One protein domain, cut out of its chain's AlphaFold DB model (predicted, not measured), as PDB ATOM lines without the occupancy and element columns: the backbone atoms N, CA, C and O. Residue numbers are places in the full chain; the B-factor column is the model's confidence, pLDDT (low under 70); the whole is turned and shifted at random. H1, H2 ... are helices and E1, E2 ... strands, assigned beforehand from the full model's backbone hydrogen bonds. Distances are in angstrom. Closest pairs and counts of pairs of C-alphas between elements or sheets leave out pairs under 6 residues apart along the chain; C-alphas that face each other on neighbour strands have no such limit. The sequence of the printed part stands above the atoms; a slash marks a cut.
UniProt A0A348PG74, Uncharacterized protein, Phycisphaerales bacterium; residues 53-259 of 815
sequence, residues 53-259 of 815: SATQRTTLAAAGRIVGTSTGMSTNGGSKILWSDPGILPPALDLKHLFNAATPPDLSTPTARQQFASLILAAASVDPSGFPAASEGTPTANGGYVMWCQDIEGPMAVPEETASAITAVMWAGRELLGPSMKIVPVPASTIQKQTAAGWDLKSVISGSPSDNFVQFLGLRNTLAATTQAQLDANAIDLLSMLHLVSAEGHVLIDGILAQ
ATOM      1  N   SER A  53      20.435  -5.750  28.094       87.75
ATOM      2  CA  SER A  53      19.363  -5.764  29.100       87.75
ATOM      3  C   SER A  53      19.637  -4.775  30.243       87.75
ATOM      4  O   SER A  53      20.792  -4.487  30.570       87.75
ATOM      5  N   ALA A  54      18.590  -4.314  30.935       91.56
ATOM      6  CA  ALA A  54      18.722  -3.409  32.087       91.56
ATOM      7  C   ALA A  54      19.695  -3.925  33.171       91.56
ATOM      8  O   ALA A  54      20.479  -3.160  33.737       91.56
ATOM      9  N   THR A  55      19.700  -5.239  33.429       90.31
ATOM     10  CA  THR A  55      20.623  -5.874  34.385       90.31
ATOM     11  C   THR A  55      22.076  -5.783  33.917       90.31
ATOM     12  O   THR A  55      22.961  -5.467  34.718       90.31
ATOM     13  N   GLN A  56      22.339  -6.027  32.630       88.06
ATOM     14  CA  GLN A  56      23.683  -5.924  32.056       88.06
ATOM     15  C   GLN A  56      24.179  -4.477  32.083       88.06
ATOM     16  O   GLN A  56      25.284  -4.233  32.566       88.06
ATOM     17  N   ARG A  57      23.347  -3.511  31.671       91.38
ATOM     18  CA  ARG A  57      23.681  -2.076  31.728       91.38
ATOM     19  C   ARG A  57      24.033  -1.632  33.143       91.38
ATOM     20  O   ARG A  57      25.104  -1.071  33.356       91.38
ATOM     21  N   THR A  58      23.193  -1.980  34.119       90.94
ATOM     22  CA  THR A  58      23.428  -1.673  35.540       90.94
ATOM     23  C   THR A  58      24.752  -2.261  36.028       90.94
ATOM     24  O   THR A  58      25.539  -1.573  36.675       90.94
ATOM     25  N   THR A  59      25.027  -3.524  35.695       88.12
ATOM     26  CA  THR A  59      26.249  -4.224  36.121       88.12
ATOM     27  C   THR A  59      27.504  -3.582  35.525       88.12
ATOM     28  O   THR A  59      28.483  -3.354  36.237       88.12
ATOM     29  N   LEU A  60      27.478  -3.248  34.234       85.50
ATOM     30  CA  LEU A  60      28.609  -2.647  33.523       85.50
ATOM     31  C   LEU A  60      28.860  -1.197  33.953       85.50
ATOM     32  O   LEU A  60      30.006  -0.826  34.208       85.50
ATOM     33  N   ALA A  61      27.801  -0.396  34.097       88.44
ATOM     34  CA  ALA A  61      27.905   0.979  34.575       88.44
ATOM     35  C   ALA A  61      28.416   1.032  36.024       88.44
ATOM     36  O   ALA A  61      29.280   1.849  36.347       88.44
ATOM     37  N   ALA A  62      27.966   0.116  36.892       87.94
ATOM     38  CA  ALA A  62      28.482  -0.014  38.256       87.94
ATOM     39  C   ALA A  62      29.968  -0.410  38.293       87.94
ATOM     40  O   ALA A  62      30.672  -0.053  39.236       87.94
ATOM     41  N   ALA A  63      30.468  -1.097  37.263       82.56
ATOM     42  CA  ALA A  63      31.886  -1.407  37.092       82.56
ATOM     43  C   ALA A  63      32.711  -0.246  36.489       82.56
ATOM     44  O   ALA A  63      33.891  -0.429  36.201       82.56
ATOM     45  N   GLY A  64      32.116   0.939  36.293       81.75
ATOM     46  CA  GLY A  64      32.803   2.124  35.766       81.75
ATOM     47  C   GLY A  64      32.893   2.192  34.236       81.75
ATOM     48  O   GLY A  64      33.704   2.951  33.711       81.75
ATOM     49  N   ARG A  65      32.104   1.392  33.503       84.19
ATOM     50  CA  ARG A  65      32.059   1.428  32.029       84.19
ATOM     51  C   ARG A  65      30.993   2.397  31.520       84.19
ATOM     52  O   ARG A  65      29.972   2.600  32.175       84.19
ATOM     53  N   ILE A  66      31.216   2.935  30.323       90.12
ATOM     54  CA  ILE A  66      30.201   3.680  29.572       90.12
ATOM     55  C   ILE A  66      29.490   2.682  28.657       90.12
ATOM     56  O   ILE A  66      30.143   1.944  27.917       90.12
ATOM     57  N   VAL A  67      28.162   2.616  28.741       91.25
ATOM     58  CA  VAL A  67      27.359   1.607  28.036       91.25
ATOM     59  C   VAL A  67      26.424   2.296  27.050       91.25
ATOM     60  O   VAL A  67      25.450   2.920  27.456       91.25
ATOM     61  N   GLY A  68      26.705   2.175  25.757       93.00
ATOM     62  CA  GLY A  68      25.764   2.516  24.697       93.00
ATOM     63  C   GLY A  68      24.783   1.372  24.479       93.00
ATOM     64  O   GLY A  68      25.198   0.256  24.187       93.00
ATOM     65  N   THR A  69      23.484   1.620  24.621       92.00
ATOM     66  CA  THR A  69      22.462   0.605  24.321       92.00
ATOM     67  C   THR A  69      21.777   0.902  22.992       92.00
ATOM     68  O   THR A  69      21.384   2.045  22.750       92.00
ATOM     69  N   SER A  70      21.630  -0.125  22.157       89.44
ATOM     70  CA  SER A  70      20.786  -0.119  20.956       89.44
ATOM     71  C   SER A  70      19.589  -1.047  21.167       89.44
ATOM     72  O   SER A  70      19.658  -1.996  21.951       89.44
ATOM     73  N   THR A  71      18.471  -0.768  20.503       86.25
ATOM     74  CA  THR A  71      17.219  -1.513  20.685       86.25
ATOM     75  C   THR A  71      16.671  -2.003  19.360       86.25
ATOM     76  O   THR A  71      16.785  -1.312  18.349       86.25
ATOM     77  N   GLY A  72      16.061  -3.189  19.365       86.12
ATOM     78  CA  GLY A  72      15.310  -3.662  18.206       86.12
ATOM     79  C   GLY A  72      14.097  -2.767  17.948       86.12
ATOM     80  O   GLY A  72      13.441  -2.318  18.887       86.12
ATOM     81  N   MET A  73      13.809  -2.513  16.678       86.94
ATOM     82  CA  MET A  73      12.697  -1.707  16.181       86.94
ATOM     83  C   MET A  73      12.020  -2.406  14.995       86.94
ATOM     84  O   MET A  73      12.603  -3.286  14.347       86.94
ATOM     85  N   SER A  74      10.790  -1.980  14.687       81.75
ATOM     86  CA  SER A  74       9.876  -2.583  13.702       81.75
ATOM     87  C   SER A  74       9.468  -4.030  13.997       81.75
ATOM     88  O   SER A  74      10.116  -4.771  14.739       81.75
ATOM     89  N   THR A  75       8.398  -4.477  13.346       77.94
ATOM     90  CA  THR A  75       7.916  -5.865  13.467       77.94
ATOM     91  C   THR A  75       8.885  -6.916  12.907       77.94
ATOM     92  O   THR A  75       8.755  -8.099  13.225       77.94
ATOM     93  N   ASN A  76       9.888  -6.499  12.126       66.56
ATOM     94  CA  ASN A  76      10.926  -7.377  11.577       66.56
ATOM     95  C   ASN A  76      12.121  -7.578  12.532       66.56
ATOM     96  O   ASN A  76      12.986  -8.399  12.235       66.56
ATOM     97  N   GLY A  77      12.160  -6.866  13.669       62.44
ATOM     98  CA  GLY A  77      13.083  -7.126  14.779       62.44
ATOM     99  C   GLY A  77      14.549  -6.755  14.530       62.44
ATOM    100  O   GLY A  77      15.427  -7.560  14.823       62.44
ATOM    101  N   GLY A  78      14.831  -5.550  14.027       74.88
ATOM    102  CA  GLY A  78      16.203  -5.079  13.763       74.88
ATOM    103  C   GLY A  78      16.364  -3.566  13.939       74.88
ATOM    104  O   GLY A  78      15.562  -2.939  14.612       74.88
ATOM    105  N   SER A  79      17.361  -2.956  13.302       81.31
ATOM    106  CA  SER A  79      17.682  -1.518  13.442       81.31
ATOM    107  C   SER A  79      16.961  -0.600  12.436       81.31
ATOM    108  O   SER A  79      17.395   0.518  12.160       81.31
ATOM    109  N   LYS A  80      15.863  -1.076  11.828       86.00
ATOM    110  CA  LYS A  80      15.107  -0.349  10.790       86.00
ATOM    111  C   LYS A  80      13.915   0.379  11.406       86.00
ATOM    112  O   LYS A  80      13.071  -0.253  12.038       86.00
ATOM    113  N   ILE A  81      13.810   1.687  11.169       87.44
ATOM    114  CA  ILE A  81      12.724   2.527  11.688       87.44
ATOM    115  C   ILE A  81      11.748   2.842  10.554       87.44
ATOM    116  O   ILE A  81      12.052   3.619   9.653       87.44
ATOM    117  N   LEU A  82      10.566   2.228  10.579       90.50
ATOM    118  CA  LEU A  82       9.579   2.348   9.505       90.50
ATOM    119  C   LEU A  82       8.520   3.405   9.838       90.50
ATOM    120  O   LEU A  82       7.884   3.333  10.886       90.50
ATOM    121  N   TRP A  83       8.287   4.352   8.923       93.06
ATOM    122  CA  TRP A  83       7.152   5.279   9.025       93.06
ATOM    123  C   TRP A  83       5.820   4.551   8.840       93.06
ATOM    124  O   TRP A  83       4.925   4.668   9.671       93.06
ATOM    125  N   SER A  84       5.726   3.755   7.770       90.44
ATOM    126  CA  SER A  84       4.637   2.805   7.533       90.44
ATOM    127  C   SER A  84       5.178   1.393   7.739       90.44
ATOM    128  O   SER A  84       6.056   0.972   6.980       90.44
ATOM    129  N   ASP A  85       4.680   0.653   8.730       87.81
ATOM    130  CA  ASP A  85       5.123  -0.727   8.976       87.81
ATOM    131  C   ASP A  85       4.056  -1.710   8.463       87.81
ATOM    132  O   ASP A  85       2.997  -1.848   9.080       87.81
ATOM    133  N   PRO A  86       4.301  -2.430   7.350       83.62
ATOM    134  CA  PRO A  86       3.319  -3.353   6.787       83.62
ATOM    135  C   PRO A  86       3.042  -4.571   7.679       83.62
ATOM    136  O   PRO A  86       2.047  -5.264   7.461       83.62
ATOM    137  N   GLY A  87       3.908  -4.865   8.656       83.19
ATOM    138  CA  GLY A  87       3.681  -5.922   9.638       83.19
ATOM    139  C   GLY A  87       2.737  -5.508  10.770       83.19
ATOM    140  O   GLY A  87       2.215  -6.375  11.474       83.19
ATOM    141  N   ILE A  88       2.463  -4.209  10.931       83.88
ATOM    142  CA  ILE A  88       1.499  -3.693  11.905       83.88
ATOM    143  C   ILE A  88       0.105  -3.696  11.267       83.88
ATOM    144  O   ILE A  88      -0.237  -2.861  10.432       83.88
ATOM    145  N   LEU A  89      -0.723  -4.665  11.664       75.75
ATOM    146  CA  LEU A  89      -2.106  -4.772  11.197       75.75
ATOM    147  C   LEU A  89      -3.067  -3.960  12.085       75.75
ATOM    148  O   LEU A  89      -2.893  -3.917  13.309       75.75
ATOM    149  N   PRO A  90      -4.146  -3.390  11.515       68.25
ATOM    150  CA  PRO A  90      -5.201  -2.755  12.300       68.25
ATOM    151  C   PRO A  90      -5.746  -3.698  13.391       68.25
ATOM    152  O   PRO A  90      -5.961  -4.883  13.115       68.25
ATOM    153  N   PRO A  91      -6.018  -3.209  14.619       66.81
ATOM    154  CA  PRO A  91      -6.158  -1.802  15.011       66.81
ATOM    155  C   PRO A  91      -4.878  -1.138  15.557       66.81
ATOM    156  O   PRO A  91      -4.974  -0.053  16.127       66.81
ATOM    157  N   ALA A  92      -3.710  -1.779  15.457       75.00
ATOM    158  CA  ALA A  92      -2.461  -1.186  15.929       75.00
ATOM    159  C   ALA A  92      -2.056   0.022  15.059       75.00
ATOM    160  O   ALA A  92      -2.367   0.069  13.869       75.00
ATOM    161  N   LEU A  93      -1.406   1.011  15.678       85.38
ATOM    162  CA  LEU A  93      -0.957   2.241  15.023       85.38
ATOM    163  C   LEU A  93       0.548   2.140  14.764       85.38
ATOM    164  O   LEU A  93       1.312   2.023  15.719       85.38
ATOM    165  N   ASP A  94       0.957   2.202  13.500       92.25
ATOM    166  CA  ASP A  94       2.339   2.537  13.143       92.25
ATOM    167  C   ASP A  94       2.560   4.061  13.256       92.25
ATOM    168  O   ASP A  94       1.648   4.818  13.622       92.25
ATOM    169  N   LEU A  95       3.777   4.532  12.968       94.19
ATOM    170  CA  LEU A  95       4.102   5.958  13.069       94.19
ATOM    171  C   LEU A  95       3.232   6.808  12.133       94.19
ATOM    172  O   LEU A  95       2.668   7.813  12.566       94.19
ATOM    173  N   LYS A  96       3.045   6.387  10.881       93.81
ATOM    174  CA  LYS A  96       2.226   7.112   9.907       93.81
ATOM    175  C   LYS A  96       0.791   7.280  10.385       93.81
ATOM    176  O   LYS A  96       0.261   8.389  10.334       93.81
ATOM    177  N   HIS A  97       0.158   6.222  10.885       92.50
ATOM    178  CA  HIS A  97      -1.202   6.306  11.412       92.50
ATOM    179  C   HIS A  97      -1.268   7.164  12.682       92.50
ATOM    180  O   HIS A  97      -2.214   7.939  12.837       92.50
ATOM    181  N   LEU A  98      -0.268   7.073  13.566       94.12
ATOM    182  CA  LEU A  98      -0.196   7.881  14.787       94.12
ATOM    183  C   LEU A  98      -0.136   9.386  14.473       94.12
ATOM    184  O   LEU A  98      -0.889  10.168  15.052       94.12
ATOM    185  N   PHE A  99       0.714   9.791  13.527       94.94
ATOM    186  CA  PHE A  99       0.897  11.195  13.143       94.94
ATOM    187  C   PHE A  99      -0.159  11.724  12.157       94.94
ATOM    188  O   PHE A  99      -0.298  12.934  11.985       94.94
ATOM    189  N   ASN A 100      -0.964  10.853  11.547       93.00
ATOM    190  CA  ASN A 100      -2.098  11.247  10.700       93.00
ATOM    191  C   ASN A 100      -3.463  11.077  11.390       93.00
ATOM    192  O   ASN A 100      -4.508  11.106  10.736       93.00
ATOM    193  N   ALA A 101      -3.477  10.930  12.718       88.56
ATOM    194  CA  ALA A 101      -4.709  10.900  13.493       88.56
ATOM    195  C   ALA A 101      -5.529  12.195  13.317       88.56
ATOM    196  O   ALA A 101      -4.993  13.296  13.201       88.56
ATOM    197  N   ALA A 102      -6.861  12.071  13.347       80.25
ATOM    198  CA  ALA A 102      -7.781  13.186  13.092       80.25
ATOM    199  C   ALA A 102      -7.710  14.321  14.135       80.25
ATOM    200  O   ALA A 102      -8.210  15.416  13.889       80.25
ATOM    201  N   THR A 103      -7.147  14.059  15.317       85.25
ATOM    202  CA  THR A 103      -6.966  15.046  16.388       85.25
ATOM    203  C   THR A 103      -5.481  15.119  16.741       85.25
ATOM    204  O   THR A 103      -4.923  14.081  17.102       85.25
ATOM    205  N   PRO A 104      -4.842  16.302  16.657       85.19
ATOM    206  CA  PRO A 104      -3.458  16.473  17.086       85.19
ATOM    207  C   PRO A 104      -3.274  16.119  18.572       85.19
ATOM    208  O   PRO A 104      -4.187  16.371  19.367       85.19
ATOM    209  N   PRO A 105      -2.118  15.564  18.971       89.94
ATOM    210  CA  PRO A 105      -1.831  15.279  20.373       89.94
ATOM    211  C   PRO A 105      -1.687  16.574  21.187       89.94
ATOM    212  O   PRO A 105      -1.236  17.601  20.675       89.94
ATOM    213  N   ASP A 106      -2.030  16.522  22.474       91.50
ATOM    214  CA  ASP A 106      -1.677  17.591  23.413       91.50
ATOM    215  C   ASP A 106      -0.192  17.480  23.779       91.50
ATOM    216  O   ASP A 106       0.245  16.471  24.325       91.50
ATOM    217  N   LEU A 107       0.580  18.528  23.485       93.62
ATOM    218  CA  LEU A 107       2.009  18.631  23.801       93.62
ATOM    219  C   LEU A 107       2.311  19.806  24.749       93.62
ATOM    220  O   LEU A 107       3.466  20.205  24.918       93.62
ATOM    221  N   SER A 108       1.278  20.383  25.374       92.25
ATOM    222  CA  SER A 108       1.384  21.607  26.181       92.25
ATOM    223  C   SER A 108       2.092  21.416  27.525       92.25
ATOM    224  O   SER A 108       2.569  22.388  28.112       92.25
ATOM    225  N   THR A 109       2.200  20.177  28.014       94.12
ATOM    226  CA  THR A 109       2.844  19.852  29.295       94.12
ATOM    227  C   THR A 109       3.900  18.754  29.135       94.12
ATOM    228  O   THR A 109       3.747  17.902  28.256       94.12
ATOM    229  N   PRO A 110       4.926  18.700  30.012       92.19
ATOM    230  CA  PRO A 110       5.921  17.623  29.992       92.19
ATOM    231  C   PRO A 110       5.297  16.231  30.070       92.19
ATOM    232  O   PRO A 110       5.670  15.334  29.325       92.19
ATOM    233  N   THR A 111       4.281  16.057  30.919       94.88
ATOM    234  CA  THR A 111       3.577  14.777  31.049       94.88
ATOM    235  C   THR A 111       2.859  14.384  29.760       94.88
ATOM    236  O   THR A 111       2.931  13.225  29.361       94.88
ATOM    237  N   ALA A 112       2.188  15.327  29.093       95.81
ATOM    238  CA  ALA A 112       1.492  15.045  27.840       95.81
ATOM    239  C   ALA A 112       2.479  14.702  26.706       95.81
ATOM    240  O   ALA A 112       2.266  13.736  25.973       95.81
ATOM    241  N   ARG A 113       3.625  15.398  26.637       95.75
ATOM    242  CA  ARG A 113       4.707  15.057  25.699       95.75
ATOM    243  C   ARG A 113       5.299  13.677  25.960       95.75
ATOM    244  O   ARG A 113       5.413  12.899  25.023       95.75
ATOM    245  N   GLN A 114       5.581  13.325  27.213       95.81
ATOM    246  CA  GLN A 114       6.079  11.993  27.586       95.81
ATOM    247  C   GLN A 114       5.074  10.872  27.274       95.81
ATOM    248  O   GLN A 114       5.461   9.780  26.852       95.81
ATOM    249  N   GLN A 115       3.773  11.130  27.443       96.50
ATOM    250  CA  GLN A 115       2.722  10.193  27.037       96.50
ATOM    251  C   GLN A 115       2.730   9.976  25.523       96.50
ATOM    252  O   GLN A 115       2.698   8.832  25.072       96.50
ATOM    253  N   PHE A 116       2.830  11.050  24.738       96.62
ATOM    254  CA  PHE A 116       2.911  10.941  23.284       96.62
ATOM    255  C   PHE A 116       4.217  10.277  22.819       96.62
ATOM    256  O   PHE A 116       4.183   9.388  21.974       96.62
ATOM    257  N   ALA A 117       5.352  10.610  23.433       97.38
ATOM    258  CA  ALA A 117       6.637   9.956  23.199       97.38
ATOM    259  C   ALA A 117       6.568   8.439  23.436       97.38
ATOM    260  O   ALA A 117       7.069   7.656  22.632       97.38
ATOM    261  N   SER A 118       5.868   8.002  24.487       96.50
ATOM    262  CA  SER A 118       5.647   6.573  24.750       96.50
ATOM    263  C   SER A 118       4.832   5.897  23.639       96.50
ATOM    264  O   SER A 118       5.120   4.758  23.272       96.50
ATOM    265  N   LEU A 119       3.837   6.593  23.071       95.75
ATOM    266  CA  LEU A 119       3.075   6.097  21.920       95.75
ATOM    267  C   LEU A 119       3.941   6.003  20.661       95.75
ATOM    268  O   LEU A 119       3.795   5.039  19.917       95.75
ATOM    269  N   ILE A 120       4.858   6.951  20.443       96.44
ATOM    270  CA  ILE A 120       5.809   6.908  19.324       96.44
ATOM    271  C   ILE A 120       6.702   5.668  19.424       96.44
ATOM    272  O   ILE A 120       6.810   4.929  18.449       96.44
ATOM    273  N   LEU A 121       7.310   5.400  20.588       94.75
ATOM    274  CA  LEU A 121       8.158   4.212  20.754       94.75
ATOM    275  C   LEU A 121       7.361   2.911  20.570       94.75
ATOM    276  O   LEU A 121       7.852   1.971  19.949       94.75
ATOM    277  N   ALA A 122       6.112   2.864  21.044       92.94
ATOM    278  CA  ALA A 122       5.231   1.720  20.811       92.94
ATOM    279  C   ALA A 122       4.894   1.537  19.319       92.94
ATOM    280  O   ALA A 122       4.951   0.420  18.812       92.94
ATOM    281  N   ALA A 123       4.589   2.625  18.607       93.31
ATOM    282  CA  ALA A 123       4.267   2.613  17.180       93.31
ATOM    283  C   ALA A 123       5.474   2.249  16.298       93.31
ATOM    284  O   ALA A 123       5.322   1.562  15.292       93.31
ATOM    285  N   ALA A 124       6.685   2.638  16.707       92.50
ATOM    286  CA  ALA A 124       7.941   2.210  16.090       92.50
ATOM    287  C   ALA A 124       8.351   0.769  16.471       92.50
ATOM    288  O   ALA A 124       9.381   0.278  16.005       92.50
ATOM    289  N   SER A 125       7.555   0.082  17.303       91.69
ATOM    290  CA  SER A 125       7.839  -1.258  17.838       91.69
ATOM    291  C   SER A 125       9.216  -1.358  18.505       91.69
ATOM    292  O   SER A 125       9.930  -2.340  18.319       91.69
ATOM    293  N   VAL A 126       9.598  -0.329  19.266       90.88
ATOM    294  CA  VAL A 126      10.853  -0.314  20.027       90.88
ATOM    295  C   VAL A 126      10.794  -1.370  21.123       90.88
ATOM    296  O   VAL A 126       9.873  -1.366  21.940       90.88
ATOM    297  N   ASP A 127      11.788  -2.256  21.166       89.00
ATOM    298  CA  ASP A 127      11.935  -3.255  22.218       89.00
ATOM    299  C   ASP A 127      12.168  -2.563  23.574       89.00
ATOM    300  O   ASP A 127      13.249  -2.007  23.821       89.00
ATOM    301  N   PRO A 128      11.191  -2.618  24.500       88.19
ATOM    302  CA  PRO A 128      11.296  -1.925  25.777       88.19
ATOM    303  C   PRO A 128      12.383  -2.519  26.680       88.19
ATOM    304  O   PRO A 128      12.797  -1.866  27.633       88.19
ATOM    305  N   SER A 129      12.851  -3.746  26.417       85.12
ATOM    306  CA  SER A 129      13.888  -4.387  27.231       85.12
ATOM    307  C   SER A 129      15.288  -3.815  26.972       85.12
ATOM    308  O   SER A 129      16.106  -3.730  27.897       85.12
ATOM    309  N   GLY A 130      15.541  -3.356  25.743       85.12
ATOM    310  CA  GLY A 130      16.777  -2.676  25.358       85.12
ATOM    311  C   GLY A 130      16.759  -1.169  25.635       85.12
ATOM    312  O   GLY A 130      17.826  -0.555  25.717       85.12
ATOM    313  N   PHE A 131      15.576  -0.558  25.779       93.50
ATOM    314  CA  PHE A 131      15.453   0.891  25.954       93.50
ATOM    315  C   PHE A 131      15.923   1.313  27.361       93.50
ATOM    316  O   PHE A 131      15.583   0.648  28.351       93.50
ATOM    317  N   PRO A 132      16.748   2.370  27.491       96.19
ATOM    318  CA  PRO A 132      17.264   2.789  28.787       96.19
ATOM    319  C   PRO A 132      16.222   3.564  29.599       96.19
ATOM    320  O   PRO A 132      15.312   4.187  29.061       96.19
ATOM    321  N   ALA A 133      16.372   3.564  30.920       95.31
ATOM    322  CA  ALA A 133      15.669   4.490  31.796       95.31
ATOM    323  C   ALA A 133      16.474   5.793  31.944       95.31
ATOM    324  O   ALA A 133      17.702   5.766  32.010       95.31
ATOM    325  N   ALA A 134      15.792   6.936  32.086       95.00
ATOM    326  CA  ALA A 134      16.431   8.252  32.237       95.00
ATOM    327  C   ALA A 134      17.487   8.298  33.360       95.00
ATOM    328  O   ALA A 134      18.550   8.900  33.210       95.00
ATOM    329  N   SER A 135      17.229   7.607  34.476       95.00
ATOM    330  CA  SER A 135      18.151   7.534  35.617       95.00
ATOM    331  C   SER A 135      19.481   6.855  35.289       95.00
ATOM    332  O   SER A 135      20.470   7.120  35.966       95.00
ATOM    333  N   GLU A 136      19.528   5.992  34.270       96.69
ATOM    334  CA  GLU A 136      20.752   5.290  33.868       96.69
ATOM    335  C   GLU A 136      21.779   6.224  33.201       96.69
ATOM    336  O   GLU A 136      22.963   5.899  33.167       96.69
ATOM    337  N   GLY A 137      21.357   7.404  32.724       92.94
ATOM    338  CA  GLY A 137      22.252   8.415  32.144       92.94
ATOM    339  C   GLY A 137      23.122   9.146  33.169       92.94
ATOM    340  O   GLY A 137      24.062   9.847  32.808       92.94
ATOM    341  N   THR A 138      22.834   8.986  34.464       92.00
ATOM    342  CA  THR A 138      23.615   9.621  35.531       92.00
ATOM    343  C   THR A 138      24.832   8.760  35.891       92.00
ATOM    344  O   THR A 138      24.657   7.571  36.172       92.00
ATOM    345  N   PRO A 139      26.052   9.331  35.959       88.88
ATOM    346  CA  PRO A 139      27.241   8.609  36.402       88.88
ATOM    347  C   PRO A 139      27.079   7.945  37.770       88.88
ATOM    348  O   PRO A 139      26.649   8.564  38.745       88.88
ATOM    349  N   THR A 140      27.468   6.675  37.848       88.00
ATOM    350  CA  THR A 140      27.600   5.947  39.112       88.00
ATOM    351  C   THR A 140      28.788   6.482  39.918       88.00
ATOM    352  O   THR A 140      29.626   7.232  39.414       88.00
ATOM    353  N   ALA A 141      28.929   6.041  41.172       83.94
ATOM    354  CA  ALA A 141      30.087   6.389  42.004       83.94
ATOM    355  C   ALA A 141      31.442   5.989  41.379       83.94
ATOM    356  O   ALA A 141      32.463   6.583  41.710       83.94
ATOM    357  N   ASN A 142      31.439   5.012  40.465       78.94
ATOM    358  CA  ASN A 142      32.625   4.546  39.747       78.94
ATOM    359  C   ASN A 142      32.782   5.202  38.361       78.94
ATOM    360  O   ASN A 142      33.614   4.764  37.574       78.94
ATOM    361  N   GLY A 143      31.979   6.223  38.041       80.25
ATOM    362  CA  GLY A 143      32.076   7.014  36.808       80.25
ATOM    363  C   GLY A 143      31.394   6.416  35.573       80.25
ATOM    364  O   GLY A 143      31.296   7.100  34.559       80.25
ATOM    365  N   GLY A 144      30.889   5.180  35.639       85.81
ATOM    366  CA  GLY A 144      30.162   4.554  34.528       85.81
ATOM    367  C   GLY A 144      28.717   5.043  34.421       85.81
ATOM    368  O   GLY A 144      28.103   5.349  35.441       85.81
ATOM    369  N   TYR A 145      28.171   5.102  33.208       92.62
ATOM    370  CA  TYR A 145      26.795   5.525  32.912       92.62
ATOM    371  C   TYR A 145      26.303   4.910  31.597       92.62
ATOM    372  O   TYR A 145      27.082   4.323  30.842       92.62
ATOM    373  N   VAL A 146      25.006   5.043  31.322       95.31
ATOM    374  CA  VAL A 146      24.379   4.589  30.077       95.31
ATOM    375  C   VAL A 146      24.177   5.764  29.126       95.31
ATOM    376  O   VAL A 146      23.831   6.864  29.541       95.31
ATOM    377  N   MET A 147      24.373   5.518  27.838       95.75
ATOM    378  CA  MET A 147      23.964   6.399  26.750       95.75
ATOM    379  C   MET A 147      23.081   5.621  25.774       95.75
ATOM    380  O   MET A 147      23.175   4.394  25.670       95.75
ATOM    381  N   TRP A 148      22.203   6.317  25.063       96.56
ATOM    382  CA  TRP A 148      21.365   5.696  24.047       96.56
ATOM    383  C   TRP A 148      22.044   5.813  22.684       96.56
ATOM    384  O   TRP A 148      22.172   6.906  22.134       96.56
ATOM    385  N   CYS A 149      22.500   4.677  22.164       95.06
ATOM    386  CA  CYS A 149      23.223   4.563  20.902       95.06
ATOM    387  C   CYS A 149      22.420   3.704  19.940       95.06
ATOM    388  O   CYS A 149      22.833   2.604  19.585       95.06
ATOM    389  N   GLN A 150      21.236   4.194  19.582       93.38
ATOM    390  CA  GLN A 150      20.371   3.484  18.659       93.38
ATOM    391  C   GLN A 150      21.071   3.312  17.311       93.38
ATOM    392  O   GLN A 150      21.461   4.298  16.688       93.38
ATOM    393  N   ASP A 151      21.187   2.066  16.880       90.12
ATOM    394  CA  ASP A 151      21.599   1.704  15.531       90.12
ATOM    395  C   ASP A 151      20.463   2.013  14.541       90.12
ATOM    396  O   ASP A 151      19.292   1.739  14.832       90.12
ATOM    397  N   ILE A 152      20.790   2.655  13.416       90.00
ATOM    398  CA  ILE A 152      19.817   3.157  12.438       90.00
ATOM    399  C   ILE A 152      20.226   2.724  11.028       90.00
ATOM    400  O   ILE A 152      21.076   3.346  10.397       90.00
ATOM    401  N   GLU A 153      19.533   1.720  10.490       82.19
ATOM    402  CA  GLU A 153      19.853   1.073   9.203       82.19
ATOM    403  C   GLU A 153      18.937   1.506   8.032       82.19
ATOM    404  O   GLU A 153      19.031   1.002   6.911       82.19
ATOM    405  N   GLY A 154      18.010   2.441   8.269       70.50
ATOM    406  CA  GLY A 154      17.052   2.934   7.271       70.50
ATOM    407  C   GLY A 154      15.589   2.693   7.660       70.50
ATOM    408  O   GLY A 154      15.297   2.517   8.847       70.50
ATOM    409  N   PRO A 155      14.649   2.699   6.693       61.59
ATOM    410  CA  PRO A 155      14.804   2.442   5.250       61.59
ATOM    411  C   PRO A 155      15.350   3.663   4.492       61.59
ATOM    412  O   PRO A 155      15.590   4.665   5.118       61.59
ATOM    413  N   MET A 156      15.560   3.613   3.169       66.31
ATOM    414  CA  MET A 156      15.762   4.813   2.318       66.31
ATOM    415  C   MET A 156      15.128   4.620   0.923       66.31
ATOM    416  O   MET A 156      15.729   4.912  -0.108       66.31
ATOM    417  N   ALA A 157      13.914   4.060   0.872       78.62
ATOM    418  CA  ALA A 157      13.114   4.006  -0.361       78.62
ATOM    419  C   ALA A 157      12.306   5.300  -0.576       78.62
ATOM    420  O   ALA A 157      12.104   5.725  -1.710       78.62
ATOM    421  N   VAL A 158      11.869   5.921   0.525       87.62
ATOM    422  CA  VAL A 158      11.195   7.224   0.570       87.62
ATOM    423  C   VAL A 158      11.910   8.056   1.649       87.62
ATOM    424  O   VAL A 158      11.738   7.770   2.843       87.62
ATOM    425  N   PRO A 159      12.796   8.997   1.269       90.19
ATOM    426  CA  PRO A 159      13.627   9.746   2.215       90.19
ATOM    427  C   PRO A 159      12.837  10.507   3.287       90.19
ATOM    428  O   PRO A 159      13.239  10.517   4.447       90.19
ATOM    429  N   GLU A 160      11.680  11.067   2.941       92.56
ATOM    430  CA  GLU A 160      10.834  11.849   3.847       92.56
ATOM    431  C   GLU A 160      10.220  10.971   4.940       92.56
ATOM    432  O   GLU A 160      10.221  11.331   6.117       92.56
ATOM    433  N   GLU A 161       9.741   9.780   4.576       93.62
ATOM    434  CA  GLU A 161       9.228   8.796   5.536       93.62
ATOM    435  C   GLU A 161      10.345   8.335   6.483       93.62
ATOM    436  O   GLU A 161      10.158   8.267   7.696       93.62
ATOM    437  N   THR A 162      11.539   8.102   5.943       93.44
ATOM    438  CA  THR A 162      12.722   7.712   6.723       93.44
ATOM    439  C   THR A 162      13.105   8.786   7.740       93.44
ATOM    440  O   THR A 162      13.216   8.510   8.936       93.44
ATOM    441  N   ALA A 163      13.277  10.025   7.276       95.69
ATOM    442  CA  ALA A 163      13.615  11.161   8.121       95.69
ATOM    443  C   ALA A 163      12.540  11.409   9.186       95.69
ATOM    444  O   ALA A 163      12.876  11.688  10.338       95.69
ATOM    445  N   SER A 164      11.260  11.248   8.838       96.81
ATOM    446  CA  SER A 164      10.140  11.380   9.777       96.81
ATOM    447  C   SER A 164      10.186  10.321  10.872       96.81
ATOM    448  O   SER A 164      10.048  10.648  12.050       96.81
ATOM    449  N   ALA A 165      10.438   9.063  10.506       95.50
ATOM    450  CA  ALA A 165      10.515   7.960  11.452       95.50
ATOM    451  C   ALA A 165      11.678   8.136  12.443       95.50
ATOM    452  O   ALA A 165      11.477   8.055  13.657       95.50
ATOM    453  N   ILE A 166      12.872   8.469  11.939       96.31
ATOM    454  CA  ILE A 166      14.055   8.742  12.769       96.31
ATOM    455  C   ILE A 166      13.804   9.946  13.682       96.31
ATOM    456  O   ILE A 166      14.037   9.865  14.887       96.31
ATOM    457  N   THR A 167      13.286  11.050  13.138       98.00
ATOM    458  CA  THR A 167      13.023  12.275  13.909       98.00
ATOM    459  C   THR A 167      12.012  12.033  15.026       98.00
ATOM    460  O   THR A 167      12.238  12.469  16.154       98.00
ATOM    461  N   ALA A 168      10.929  11.298  14.750       97.88
ATOM    462  CA  ALA A 168       9.930  10.950  15.753       97.88
ATOM    463  C   ALA A 168      10.546  10.143  16.906       97.88
ATOM    464  O   ALA A 168      10.338  10.479  18.072       97.88
ATOM    465  N   VAL A 169      11.338   9.114  16.591       96.56
ATOM    466  CA  VAL A 169      11.972   8.248  17.594       96.56
ATOM    467  C   VAL A 169      13.023   8.999  18.417       96.56
ATOM    468  O   VAL A 169      13.031   8.864  19.640       96.56
ATOM    469  N   MET A 170      13.857   9.840  17.796       97.81
ATOM    470  CA  MET A 170      14.842  10.657  18.525       97.81
ATOM    471  C   MET A 170      14.168  11.698  19.426       97.81
ATOM    472  O   MET A 170      14.587  11.885  20.568       97.81
ATOM    473  N   TRP A 171      13.081  12.323  18.959       98.38
ATOM    474  CA  TRP A 171      12.275  13.226  19.783       98.38
ATOM    475  C   TRP A 171      11.664  12.506  20.986       98.38
ATOM    476  O   TRP A 171      11.803  12.965  22.120       98.38
ATOM    477  N   ALA A 172      11.054  11.341  20.757       98.00
ATOM    478  CA  ALA A 172      10.459  10.542  21.819       98.00
ATOM    479  C   ALA A 172      11.502  10.091  22.851       98.00
ATOM    480  O   ALA A 172      11.265  10.169  24.057       98.00
ATOM    481  N   GLY A 173      12.678   9.671  22.382       97.19
ATOM    482  CA  GLY A 173      13.801   9.345  23.248       97.19
ATOM    483  C   GLY A 173      14.242  10.535  24.090       97.19
ATOM    484  O   GLY A 173      14.372  10.395  25.303       97.19
ATOM    485  N   ARG A 174      14.398  11.728  23.502       97.19
ATOM    486  CA  ARG A 174      14.787  12.923  24.264       97.19
ATOM    487  C   ARG A 174      13.756  13.308  25.333       97.19
ATOM    488  O   ARG A 174      14.157  13.587  26.460       97.19
ATOM    489  N   GLU A 175      12.459  13.265  25.026       96.81
ATOM    490  CA  GLU A 175      11.381  13.562  25.990       96.81
ATOM    491  C   GLU A 175      11.337  12.573  27.171       96.81
ATOM    492  O   GLU A 175      11.042  12.954  28.308       96.81
ATOM    493  N   LEU A 176      11.636  11.294  26.917       97.19
ATOM    494  CA  LEU A 176      11.591  10.237  27.933       97.19
ATOM    495  C   LEU A 176      12.885  10.115  28.742       97.19
ATOM    496  O   LEU A 176      12.835   9.830  29.938       97.19
ATOM    497  N   LEU A 177      14.038  10.307  28.103       96.62
ATOM    498  CA  LEU A 177      15.356  10.103  28.707       96.62
ATOM    499  C   LEU A 177      15.918  11.382  29.340       96.62
ATOM    500  O   LEU A 177      16.768  11.311  30.230       96.62
ATOM    501  N   GLY A 178      15.421  12.546  28.918       91.81
ATOM    502  CA  GLY A 178      15.792  13.840  29.468       91.81
ATOM    503  C   GLY A 178      17.228  14.274  29.134       91.81
ATOM    504  O   GLY A 178      17.898  13.678  28.285       91.81
ATOM    505  N   PRO A 179      17.719  15.341  29.787       88.12
ATOM    506  CA  PRO A 179      19.008  15.956  29.460       88.12
ATOM    507  C   PRO A 179      20.226  15.212  30.013       88.12
ATOM    508  O   PRO A 179      21.340  15.419  29.540       88.12
ATOM    509  N   SER A 180      20.041  14.367  31.029       87.19
ATOM    510  CA  SER A 180      21.140  13.600  31.629       87.19
ATOM    511  C   SER A 180      21.585  12.431  30.754       87.19
ATOM    512  O   SER A 180      22.713  11.970  30.885       87.19
ATOM    513  N   MET A 181      20.715  11.946  29.867       95.38
ATOM    514  CA  MET A 181      21.052  10.884  28.931       95.38
ATOM    515  C   MET A 181      21.745  11.459  27.698       95.38
ATOM    516  O   MET A 181      21.201  12.336  27.027       95.38
ATOM    517  N   LYS A 182      22.910  10.909  27.352       95.00
ATOM    518  CA  LYS A 182      23.533  11.164  26.050       95.00
ATOM    519  C   LYS A 182      22.846  10.328  24.973       95.00
ATOM    520  O   LYS A 182      22.709   9.119  25.144       95.00
ATOM    521  N   ILE A 183      22.419  10.966  23.886       97.75
ATOM    522  CA  ILE A 183      21.794  10.312  22.729       97.75
ATOM    523  C   ILE A 183      22.767  10.410  21.554       97.75
ATOM    524  O   ILE A 183      22.941  11.482  20.983       97.75
ATOM    525  N   VAL A 184      23.432   9.305  21.224       97.50
ATOM    526  CA  VAL A 184      24.500   9.245  20.214       97.50
ATOM    527  C   VAL A 184      24.195   8.100  19.247       97.50
ATOM    528  O   VAL A 184      24.766   7.018  19.402       97.50
ATOM    529  N   PRO A 185      23.244   8.266  18.308       96.44
ATOM    530  CA  PRO A 185      22.880   7.205  17.380       96.44
ATOM    531  C   PRO A 185      24.060   6.749  16.516       96.44
ATOM    532  O   PRO A 185      25.035   7.479  16.311       96.44
ATOM    533  N   VAL A 186      23.926   5.540  15.979       94.56
ATOM    534  CA  VAL A 186      24.865   4.920  15.045       94.56
ATOM    535  C   VAL A 186      24.185   4.844  13.674       94.56
ATOM    536  O   VAL A 186      23.510   3.863  13.381       94.56
ATOM    537  N   PRO A 187      24.227   5.913  12.854       92.88
ATOM    538  CA  PRO A 187      23.579   5.887  11.551       92.88
ATOM    539  C   PRO A 187      24.399   5.075  10.551       92.88
ATOM    540  O   PRO A 187      25.608   5.290  10.417       92.88
ATOM    541  N   ALA A 188      23.716   4.226   9.789       87.88
ATOM    542  CA  ALA A 188      24.296   3.491   8.681       87.88
ATOM    543  C   ALA A 188      24.831   4.427   7.589       87.88
ATOM    544  O   ALA A 188      24.320   5.530   7.354       87.88
ATOM    545  N   SER A 189      25.832   3.940   6.855       83.44
ATOM    546  CA  SER A 189      26.523   4.685   5.793       83.44
ATOM    547  C   SER A 189      25.567   5.259   4.732       83.44
ATOM    548  O   SER A 189      25.792   6.344   4.202       83.44
ATOM    549  N   THR A 190      24.452   4.579   4.445       84.06
ATOM    550  CA  THR A 190      23.434   5.042   3.482       84.06
ATOM    551  C   THR A 190      22.753   6.336   3.918       84.06
ATOM    552  O   THR A 190      22.580   7.231   3.094       84.06
ATOM    553  N   ILE A 191      22.419   6.469   5.202       89.19
ATOM    554  CA  ILE A 191      21.812   7.678   5.777       89.19
ATOM    555  C   ILE A 191      22.818   8.829   5.745       89.19
ATOM    556  O   ILE A 191      22.481   9.950   5.377       89.19
ATOM    557  N   GLN A 192      24.074   8.551   6.085       87.44
ATOM    558  CA  GLN A 192      25.126   9.567   6.140       87.44
ATOM    559  C   GLN A 192      25.464  10.156   4.773       87.44
ATOM    560  O   GLN A 192      25.729  11.348   4.663       87.44
ATOM    561  N   LYS A 193      25.457   9.326   3.727       85.50
ATOM    562  CA  LYS A 193      25.814   9.732   2.362       85.50
ATOM    563  C   LYS A 193      24.716  10.523   1.652       85.50
ATOM    564  O   LYS A 193      24.940  11.057   0.565       85.50
ATOM    565  N   GLN A 194      23.528  10.620   2.242       87.56
ATOM    566  CA  GLN A 194      22.423  11.351   1.643       87.56
ATOM    567  C   GLN A 194      22.630  12.864   1.762       87.56
ATOM    568  O   GLN A 194      22.640  13.432   2.853       87.56
ATOM    569  N   THR A 195      22.750  13.536   0.614       85.75
ATOM    570  CA  THR A 195      22.856  15.006   0.548       85.75
ATOM    571  C   THR A 195      21.607  15.695   1.097       85.75
ATOM    572  O   THR A 195      20.505  15.156   0.996       85.75
ATOM    573  N   ALA A 196      21.755  16.928   1.589       86.62
ATOM    574  CA  ALA A 196      20.646  17.750   2.086       86.62
ATOM    575  C   ALA A 196      19.458  17.831   1.103       86.62
ATOM    576  O   ALA A 196      18.308  17.599   1.481       86.62
ATOM    577  N   ALA A 197      19.745  18.039  -0.187       85.00
ATOM    578  CA  ALA A 197      18.731  18.120  -1.239       85.00
ATOM    579  C   ALA A 197      17.922  16.822  -1.426       85.00
ATOM    580  O   ALA A 197      16.852  16.848  -2.028       85.00
ATOM    581  N   GLY A 198      18.429  15.690  -0.934       89.00
ATOM    582  CA  GLY A 198      17.798  14.383  -1.064       89.00
ATOM    583  C   GLY A 198      16.833  14.007   0.065       89.00
ATOM    584  O   GLY A 198      16.280  12.913   0.003       89.00
ATOM    585  N   TRP A 199      16.654  14.841   1.094       90.50
ATOM    586  CA  TRP A 199      15.842  14.502   2.273       90.50
ATOM    587  C   TRP A 199      14.430  15.112   2.310       90.50
ATOM    588  O   TRP A 199      13.594  14.613   3.055       90.50
ATOM    589  N   ASP A 200      14.184  16.208   1.581       92.81
ATOM    590  CA  ASP A 200      12.985  17.067   1.710       92.81
ATOM    591  C   ASP A 200      12.530  17.309   3.172       92.81
ATOM    592  O   ASP A 200      11.370  17.131   3.556       92.81
ATOM    593  N   LEU A 201      13.477  17.735   4.018       95.88
ATOM    594  CA  LEU A 201      13.247  17.974   5.449       95.88
ATOM    595  C   LEU A 201      12.210  19.072   5.721       95.88
ATOM    596  O   LEU A 201      11.572  19.078   6.776       95.88
ATOM    597  N   LYS A 202      11.990  19.986   4.773       95.25
ATOM    598  CA  LYS A 202      10.897  20.954   4.846       95.25
ATOM    599  C   LYS A 202       9.548  20.254   4.990       95.25
ATOM    600  O   LYS A 202       8.786  20.620   5.888       95.25
ATOM    601  N   SER A 203       9.259  19.286   4.120       95.50
ATOM    602  CA  SER A 203       8.011  18.519   4.158       95.50
ATOM    603  C   SER A 203       7.939  17.662   5.415       95.50
ATOM    604  O   SER A 203       6.904  17.646   6.069       95.50
ATOM    605  N   VAL A 204       9.049  17.041   5.828       96.88
ATOM    606  CA  VAL A 204       9.129  16.271   7.087       96.88
ATOM    607  C   VAL A 204       8.673  17.108   8.288       96.88
ATOM    608  O   VAL A 204       7.851  16.666   9.089       96.88
ATOM    609  N   ILE A 205       9.172  18.342   8.399       97.12
ATOM    610  CA  ILE A 205       8.893  19.227   9.537       97.12
ATOM    611  C   ILE A 205       7.558  19.976   9.401       97.12
ATOM    612  O   ILE A 205       6.955  20.326  10.413       97.12
ATOM    613  N   SER A 206       7.096  20.255   8.181       93.94
ATOM    614  CA  SER A 206       5.916  21.105   7.936       93.94
ATOM    615  C   SER A 206       4.674  20.333   7.488       93.94
ATOM    616  O   SER A 206       3.619  20.943   7.325       93.94
ATOM    617  N   GLY A 207       4.803  19.027   7.262       94.56
ATOM    618  CA  GLY A 207       3.790  18.206   6.620       94.56
ATOM    619  C   GLY A 207       3.699  18.430   5.107       94.56
ATOM    620  O   GLY A 207       4.295  19.336   4.518       94.56
ATOM    621  N   SER A 208       2.904  17.580   4.469       93.56
ATOM    622  CA  SER A 208       2.544  17.612   3.053       93.56
ATOM    623  C   SER A 208       1.022  17.462   2.897       93.56
ATOM    624  O   SER A 208       0.340  17.071   3.845       93.56
ATOM    625  N   PRO A 209       0.442  17.703   1.703       91.88
ATOM    626  CA  PRO A 209      -0.991  17.488   1.482       91.88
ATOM    627  C   PRO A 209      -1.475  16.048   1.724       91.88
ATOM    628  O   PRO A 209      -2.676  15.837   1.882       91.88
ATOM    629  N   SER A 210      -0.572  15.062   1.696       89.38
ATOM    630  CA  SER A 210      -0.888  13.632   1.815       89.38
ATOM    631  C   SER A 210      -0.423  12.983   3.119       89.38
ATOM    632  O   SER A 210      -0.832  11.857   3.393       89.38
ATOM    633  N   ASP A 211       0.438  13.648   3.890       94.69
ATOM    634  CA  ASP A 211       1.013  13.118   5.129       94.69
ATOM    635  C   ASP A 211       1.454  14.270   6.038       94.69
ATOM    636  O   ASP A 211       2.180  15.161   5.594       94.69
ATOM    637  N   ASN A 212       1.029  14.253   7.300       95.06
ATOM    638  CA  ASN A 212       1.412  15.247   8.302       95.06
ATOM    639  C   ASN A 212       2.871  15.119   8.771       95.06
ATOM    640  O   ASN A 212       3.376  16.063   9.382       95.06
ATOM    641  N   PHE A 213       3.532  13.979   8.535       96.44
ATOM    642  CA  PHE A 213       4.880  13.690   9.033       96.44
ATOM    643  C   PHE A 213       5.041  14.069  10.514       96.44
ATOM    644  O   PHE A 213       4.166  13.773  11.325       96.44
ATOM    645  N   VAL A 214       6.128  14.741  10.898       96.94
ATOM    646  CA  VAL A 214       6.374  15.134  12.292       96.94
ATOM    647  C   VAL A 214       5.903  16.558  12.611       96.94
ATOM    648  O   VAL A 214       6.309  17.116  13.632       96.94
ATOM    649  N   GLN A 215       5.016  17.154  11.798       94.50
ATOM    650  CA  GLN A 215       4.619  18.564  11.959       94.50
ATOM    651  C   GLN A 215       4.089  18.889  13.361       94.50
ATOM    652  O   GLN A 215       4.289  19.990  13.877       94.50
ATOM    653  N   PHE A 216       3.422  17.924  14.002       90.00
ATOM    654  CA  PHE A 216       2.813  18.109  15.317       90.00
ATOM    655  C   PHE A 216       3.834  18.371  16.419       90.00
ATOM    656  O   PHE A 216       3.483  18.993  17.415       90.00
ATOM    657  N   LEU A 217       5.090  17.962  16.233       95.25
ATOM    658  CA  LEU A 217       6.144  18.162  17.223       95.25
ATOM    659  C   LEU A 217       6.598  19.627  17.320       95.25
ATOM    660  O   LEU A 217       7.306  19.986  18.254       95.25
ATOM    661  N   GLY A 218       6.223  20.484  16.362       93.00
ATOM    662  CA  GLY A 218       6.550  21.913  16.402       93.00
ATOM    663  C   GLY A 218       8.051  22.221  16.320       93.00
ATOM    664  O   GLY A 218       8.461  23.338  16.637       93.00
ATOM    665  N   LEU A 219       8.867  21.259  15.871       95.75
ATOM    666  CA  LEU A 219      10.335  21.326  15.877       95.75
ATOM    667  C   LEU A 219      10.889  22.528  15.116       95.75
ATOM    668  O   LEU A 219      11.898  23.099  15.526       95.75
ATOM    669  N   ARG A 220      10.197  22.976  14.061       94.88
ATOM    670  CA  ARG A 220      10.557  24.192  13.319       94.88
ATOM    671  C   ARG A 220      10.768  25.394  14.236       94.88
ATOM    672  O   ARG A 220      11.716  26.148  14.050       94.88
ATOM    673  N   ASN A 221       9.896  25.556  15.229       93.75
ATOM    674  CA  ASN A 221       9.892  26.716  16.120       93.75
ATOM    675  C   ASN A 221      11.055  26.701  17.118       93.75
ATOM    676  O   ASN A 221      11.298  27.702  17.784       93.75
ATOM    677  N   THR A 222      11.767  25.578  17.221       93.94
ATOM    678  CA  THR A 222      12.948  25.436  18.079       93.94
ATOM    679  C   THR A 222      14.230  25.912  17.396       93.94
ATOM    680  O   THR A 222      15.242  26.122  18.057       93.94
ATOM    681  N   LEU A 223      14.176  26.127  16.079       90.19
ATOM    682  CA  LEU A 223      15.298  26.592  15.278       90.19
ATOM    683  C   LEU A 223      15.377  28.120  15.248       90.19
ATOM    684  O   LEU A 223      14.358  28.815  15.202       90.19
ATOM    685  N   ALA A 224      16.600  28.644  15.152       85.25
ATOM    686  CA  ALA A 224      16.830  30.045  14.813       85.25
ATOM    687  C   ALA A 224      16.259  30.380  13.422       85.25
ATOM    688  O   ALA A 224      16.242  29.538  12.526       85.25
ATOM    689  N   ALA A 225      15.833  31.630  13.212       84.88
ATOM    690  CA  ALA A 225      15.189  32.057  11.962       84.88
ATOM    691  C   ALA A 225      16.058  31.826  10.708       84.88
ATOM    692  O   ALA A 225      15.545  31.464   9.652       84.88
ATOM    693  N   THR A 226      17.378  31.987  10.824       77.88
ATOM    694  CA  THR A 226      18.331  31.700   9.741       77.88
ATOM    695  C   THR A 226      18.339  30.215   9.384       77.88
ATOM    696  O   THR A 226      18.233  29.862   8.214       77.88
ATOM    697  N   THR A 227      18.369  29.336  10.383       87.69
ATOM    698  CA  THR A 227      18.284  27.882  10.198       87.69
ATOM    699  C   THR A 227      16.923  27.458   9.646       87.69
ATOM    700  O   THR A 227      16.857  26.587   8.787       87.69
ATOM    701  N   GLN A 228      15.832  28.110  10.053       92.19
ATOM    702  CA  GLN A 228      14.501  27.868   9.484       92.19
ATOM    703  C   GLN A 228      14.437  28.164   7.977       92.19
ATOM    704  O   GLN A 228      13.731  27.459   7.254       92.19
ATOM    705  N   ALA A 229      15.166  29.177   7.500       86.00
ATOM    706  CA  ALA A 229      15.271  29.476   6.073       86.00
ATOM    707  C   ALA A 229      16.092  28.414   5.322       86.00
ATOM    708  O   ALA A 229      15.722  28.023   4.218       86.00
ATOM    709  N   GLN A 230      17.168  27.901   5.933       92.12
ATOM    710  CA  GLN A 230      17.963  26.806   5.361       92.12
ATOM    711  C   GLN A 230      17.177  25.486   5.325       92.12
ATOM    712  O   GLN A 230      17.240  24.758   4.335       92.12
ATOM    713  N   LEU A 231      16.360  25.218   6.350       92.12
ATOM    714  CA  LEU A 231      15.403  24.113   6.361       92.12
ATOM    715  C   LEU A 231      14.386  24.254   5.218       92.12
ATOM    716  O   LEU A 231      14.147  23.296   4.493       92.12
ATOM    717  N   ASP A 232      13.830  25.452   5.005       91.12
ATOM    718  CA  ASP A 232      12.885  25.714   3.905       91.12
ATOM    719  C   ASP A 232      13.493  25.555   2.512       91.12
ATOM    720  O   ASP A 232      12.766  25.299   1.549       91.12
ATOM    721  N   ALA A 233      14.809  25.726   2.408       89.56
ATOM    722  CA  ALA A 233      15.574  25.513   1.192       89.56
ATOM    723  C   ALA A 233      16.044  24.056   1.022       89.56
ATOM    724  O   ALA A 233      16.679  23.760   0.013       89.56
ATOM    725  N   ASN A 234      15.752  23.157   1.977       90.25
ATOM    726  CA  ASN A 234      16.306  21.799   2.041       90.25
ATOM    727  C   ASN A 234      17.845  21.783   1.949       90.25
ATOM    728  O   ASN A 234      18.443  20.939   1.284       90.25
ATOM    729  N   ALA A 235      18.487  22.746   2.614       88.06
ATOM    730  CA  ALA A 235      19.942  22.903   2.651       88.06
ATOM    731  C   ALA A 235      20.598  22.242   3.878       88.06
ATOM    732  O   ALA A 235      21.816  22.290   4.021       88.06
ATOM    733  N   ILE A 236      19.803  21.622   4.755       89.31
ATOM    734  CA  ILE A 236      20.255  20.946   5.978       89.31
ATOM    735  C   ILE A 236      20.204  19.429   5.755       89.31
ATOM    736  O   ILE A 236      19.231  18.929   5.193       89.31
ATOM    737  N   ASP A 237      21.226  18.690   6.185       93.12
ATOM    738  CA  ASP A 237      21.178  17.224   6.238       93.12
ATOM    739  C   ASP A 237      20.440  16.720   7.496       93.12
ATOM    740  O   ASP A 237      20.307  17.431   8.494       93.12
ATOM    741  N   LEU A 238      19.958  15.475   7.465       95.31
ATOM    742  CA  LEU A 238      19.163  14.910   8.557       95.31
ATOM    743  C   LEU A 238      19.900  14.931   9.909       95.31
ATOM    744  O   LEU A 238      19.294  15.274  10.922       95.31
ATOM    745  N   LEU A 239      21.187  14.582   9.943       95.94
ATOM    746  CA  LEU A 239      21.937  14.446  11.196       95.94
ATOM    747  C   LEU A 239      22.182  15.818  11.836       95.94
ATOM    748  O   LEU A 239      21.965  15.984  13.036       95.94
ATOM    749  N   SER A 240      22.503  16.825  11.024       95.38
ATOM    750  CA  SER A 240      22.548  18.222  11.461       95.38
ATOM    751  C   SER A 240      21.191  18.713  11.955       95.38
ATOM    752  O   SER A 240      21.114  19.356  12.998       95.38
ATOM    753  N   MET A 241      20.094  18.395  11.258       96.88
ATOM    754  CA  MET A 241      18.755  18.789  11.706       96.88
ATOM    755  C   MET A 241      18.439  18.212  13.091       96.88
ATOM    756  O   MET A 241      17.944  18.948  13.942       96.88
ATOM    757  N   LEU A 242      18.747  16.936  13.339       98.00
ATOM    758  CA  LEU A 242      18.522  16.283  14.635       98.00
ATOM    759  C   LEU A 242      19.339  16.916  15.773       98.00
ATOM    760  O   LEU A 242      18.883  16.929  16.915       98.00
ATOM    761  N   HIS A 243      20.526  17.445  15.474       97.06
ATOM    762  CA  HIS A 243      21.359  18.161  16.444       97.06
ATOM    763  C   HIS A 243      20.938  19.626  16.633       97.06
ATOM    764  O   HIS A 243      21.222  20.219  17.664       97.06
ATOM    765  N   LEU A 244      20.211  20.216  15.680       94.69
ATOM    766  CA  LEU A 244      19.758  21.607  15.760       94.69
ATOM    767  C   LEU A 244      18.364  21.761  16.375       94.69
ATOM    768  O   LEU A 244      18.114  22.717  17.110       94.69
ATOM    769  N   VAL A 245      17.433  20.858  16.056       96.12
ATOM    770  CA  VAL A 245      16.087  20.883  16.640       96.12
ATOM    771  C   VAL A 245      16.125  20.362  18.074       96.12
ATOM    772  O   VAL A 245      16.953  19.522  18.424       96.12
ATOM    773  N   SER A 246      15.220  20.856  18.918       94.31
ATOM    774  CA  SER A 246      15.202  20.491  20.336       94.31
ATOM    775  C   SER A 246      13.842  20.025  20.845       94.31
ATOM    776  O   SER A 246      12.791  20.346  20.296       94.31
ATOM    777  N   ALA A 247      13.886  19.261  21.930       91.94
ATOM    778  CA  ALA A 247      12.769  18.918  22.794       91.94
ATOM    779  C   ALA A 247      13.111  19.451  24.189       91.94
ATOM    780  O   ALA A 247      14.202  19.194  24.698       91.94
ATOM    781  N   GLU A 248      12.233  20.263  24.781       83.50
ATOM    782  CA  GLU A 248      12.492  20.937  26.068       83.50
ATOM    783  C   GLU A 248      13.786  21.773  26.107       83.50
ATOM    784  O   GLU A 248      14.450  21.869  27.137       83.50
ATOM    785  N   GLY A 249      14.175  22.379  24.981       83.19
ATOM    786  CA  GLY A 249      15.414  23.160  24.886       83.19
ATOM    787  C   GLY A 249      16.691  22.315  24.835       83.19
ATOM    788  O   GLY A 249      17.787  22.871  24.866       83.19
ATOM    789  N   HIS A 250      16.568  20.991  24.719       87.25
ATOM    790  CA  HIS A 250      17.680  20.067  24.527       87.25
ATOM    791  C   HIS A 250      17.647  19.455  23.130       87.25
ATOM    792  O   HIS A 250      16.612  18.968  22.679       87.25
ATOM    793  N   VAL A 251      18.791  19.472  22.452       95.12
ATOM    794  CA  VAL A 251      18.969  18.897  21.113       95.12
ATOM    795  C   VAL A 251      18.552  17.423  21.079       95.12
ATOM    796  O   VAL A 251      18.726  16.702  22.070       95.12
ATOM    797  N   LEU A 252      17.974  16.949  19.971       97.94
ATOM    798  CA  LEU A 252      17.465  15.570  19.932       97.94
ATOM    799  C   LEU A 252      18.594  14.541  20.016       97.94
ATOM    800  O   LEU A 252      18.424  13.515  20.669       97.94
ATOM    801  N   ILE A 253      19.754  14.848  19.435       98.00
ATOM    802  CA  ILE A 253      20.969  14.031  19.529       98.00
ATOM    803  C   ILE A 253      22.142  14.869  20.043       98.00
ATOM    804  O   ILE A 253      22.226  16.057  19.758       98.00
ATOM    805  N   ASP A 254      23.050  14.249  20.794       96.12
ATOM    806  CA  ASP A 254      24.290  14.848  21.312       96.12
ATOM    807  C   ASP A 254      25.493  14.647  20.371       96.12
ATOM    808  O   ASP A 254      26.580  15.153  20.637       96.12
ATOM    809  N   GLY A 255      25.324  13.860  19.308       96.00
ATOM    810  CA  GLY A 255      26.356  13.526  18.331       96.00
ATOM    811  C   GLY A 255      26.051  12.205  17.634       96.00
ATOM    812  O   GLY A 255      24.971  11.650  17.819       96.00
ATOM    813  N   ILE A 256      26.995  11.678  16.857       96.81
ATOM    814  CA  ILE A 256      26.843  10.394  16.153       96.81
ATOM    815  C   ILE A 256      28.096   9.516  16.266       96.81
ATOM    816  O   ILE A 256      29.221  10.012  16.317       96.81
ATOM    817  N   LEU A 257      27.916   8.198  16.229       95.25
ATOM    818  CA  LEU A 257      28.994   7.265  15.896       95.25
ATOM    819  C   LEU A 257      28.816   6.843  14.438       95.25
ATOM    820  O   LEU A 257      27.912   6.091  14.095       95.25
ATOM    821  N   ALA A 258      29.650   7.382  13.561       91.88
ATOM    822  CA  ALA A 258      29.438   7.311  12.133       91.88
ATOM    823  C   ALA A 258      29.955   5.993  11.530       91.88
ATOM    824  O   ALA A 258      31.162   5.768  11.485       91.88
ATOM    825  N   GLN A 259      29.063   5.141  11.018       86.88
ATOM    826  CA  GLN A 259      29.428   3.888  10.358       86.88
ATOM    827  C   GLN A 259      29.865   4.076   8.905       86.88
ATOM    828  O   GLN A 259      29.055   4.417   8.046       86.88
TER     829      GLN A 259
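Overview. This is residues 53 to 259 of the 815 residues of an uncharacterized protein of Phycisphaerales bacterium (UniProt A0A348PG74). One long helix, H5, runs through the core, and shorter helices and long loops surround it: H3 crosses it on one side, while H7 and H10 pack on it elsewhere, with H8 and H9 beyond H7. Near the last residues of H5, past H4, a small sheet of two parallel strands, E1 and E2, with H1 packed on it, makes one end of the whole. The 207 printed residues hold ten named helices and three named strands, in the order H1 E1 H2 H3 H4 E2 H5 H6 H7 H8 H9 H10 E3. The class is mostly helix, though under half of the residues are in named elements. The whole is compact, with a radius of gyration of the C-alphas of 16.5 A and spans of 51 by 41 by 36 A.

Along the chain. H1, residues 54 to 62, begins at C-alpha 54 (18.722, -3.409, 32.087) and is 12.0 A long. E1 is residues 66 to 69, H2 residues 95 to 99. H3, residues 110 to 123, is 19.8 A long. H4 is residues 134 to 137, E2 residues 145 to 148. H5, residues 159 to 177, runs 26.6 A from C-alpha 159 (13.627, 9.746, 2.215). H6 is residues 189 to 192, H7 residues 201 to 206, H8 residues 219 to 222, H9 residues 225 to 232 and H10 residues 238 to 244. E3, residues 256 to 259, ends at C-alpha 259 (29.428, 3.888, 10.358).

Arrangement. H5 is the hub, touching four helices. H3 touches its residues 168 to 176 at a steep tilt of 48 degrees, opposite ways; the closest C-alphas, of Ala 117 and Ala 172, are 4.1 A apart. H7 touches H5 at a steep tilt of 65 degrees, closest at C-alphas Ser 164 and Val 204, 5.7 A. H10 only just touches H5, with 3 pairs of C-alphas within 8 A, closest at Ala 163 and Leu 238, 6.7 A. H4 touches H5 at C-alphas Ala 134 and Leu 177, 4.1 A. E1, H2 H3 H4 and E2 form a strand-helix-strand unit, two parallel neighbour strands with helices between; N 67 and O 145 are 2.9 A apart, within hydrogen-bond range. E3 pairs with no named strand. Every O i to N i+4 pair is within hydrogen-bond range in H1, H2, H3, H5, H7, H9 and H10; H4, H6 and H8 are too short for one.

Size, cuts and confidence. The C-alphas farthest apart, of Asn 142 and Pro 209, are 52.6 A apart. The printed part has no cut. The links E1 to H2, H5 to H6, H7 to H8 and H10 to E3 are long. The mean pLDDT of the printed part is 90.3; residues 76 to 77, 90 to 91 and 155 to 156 are under 70.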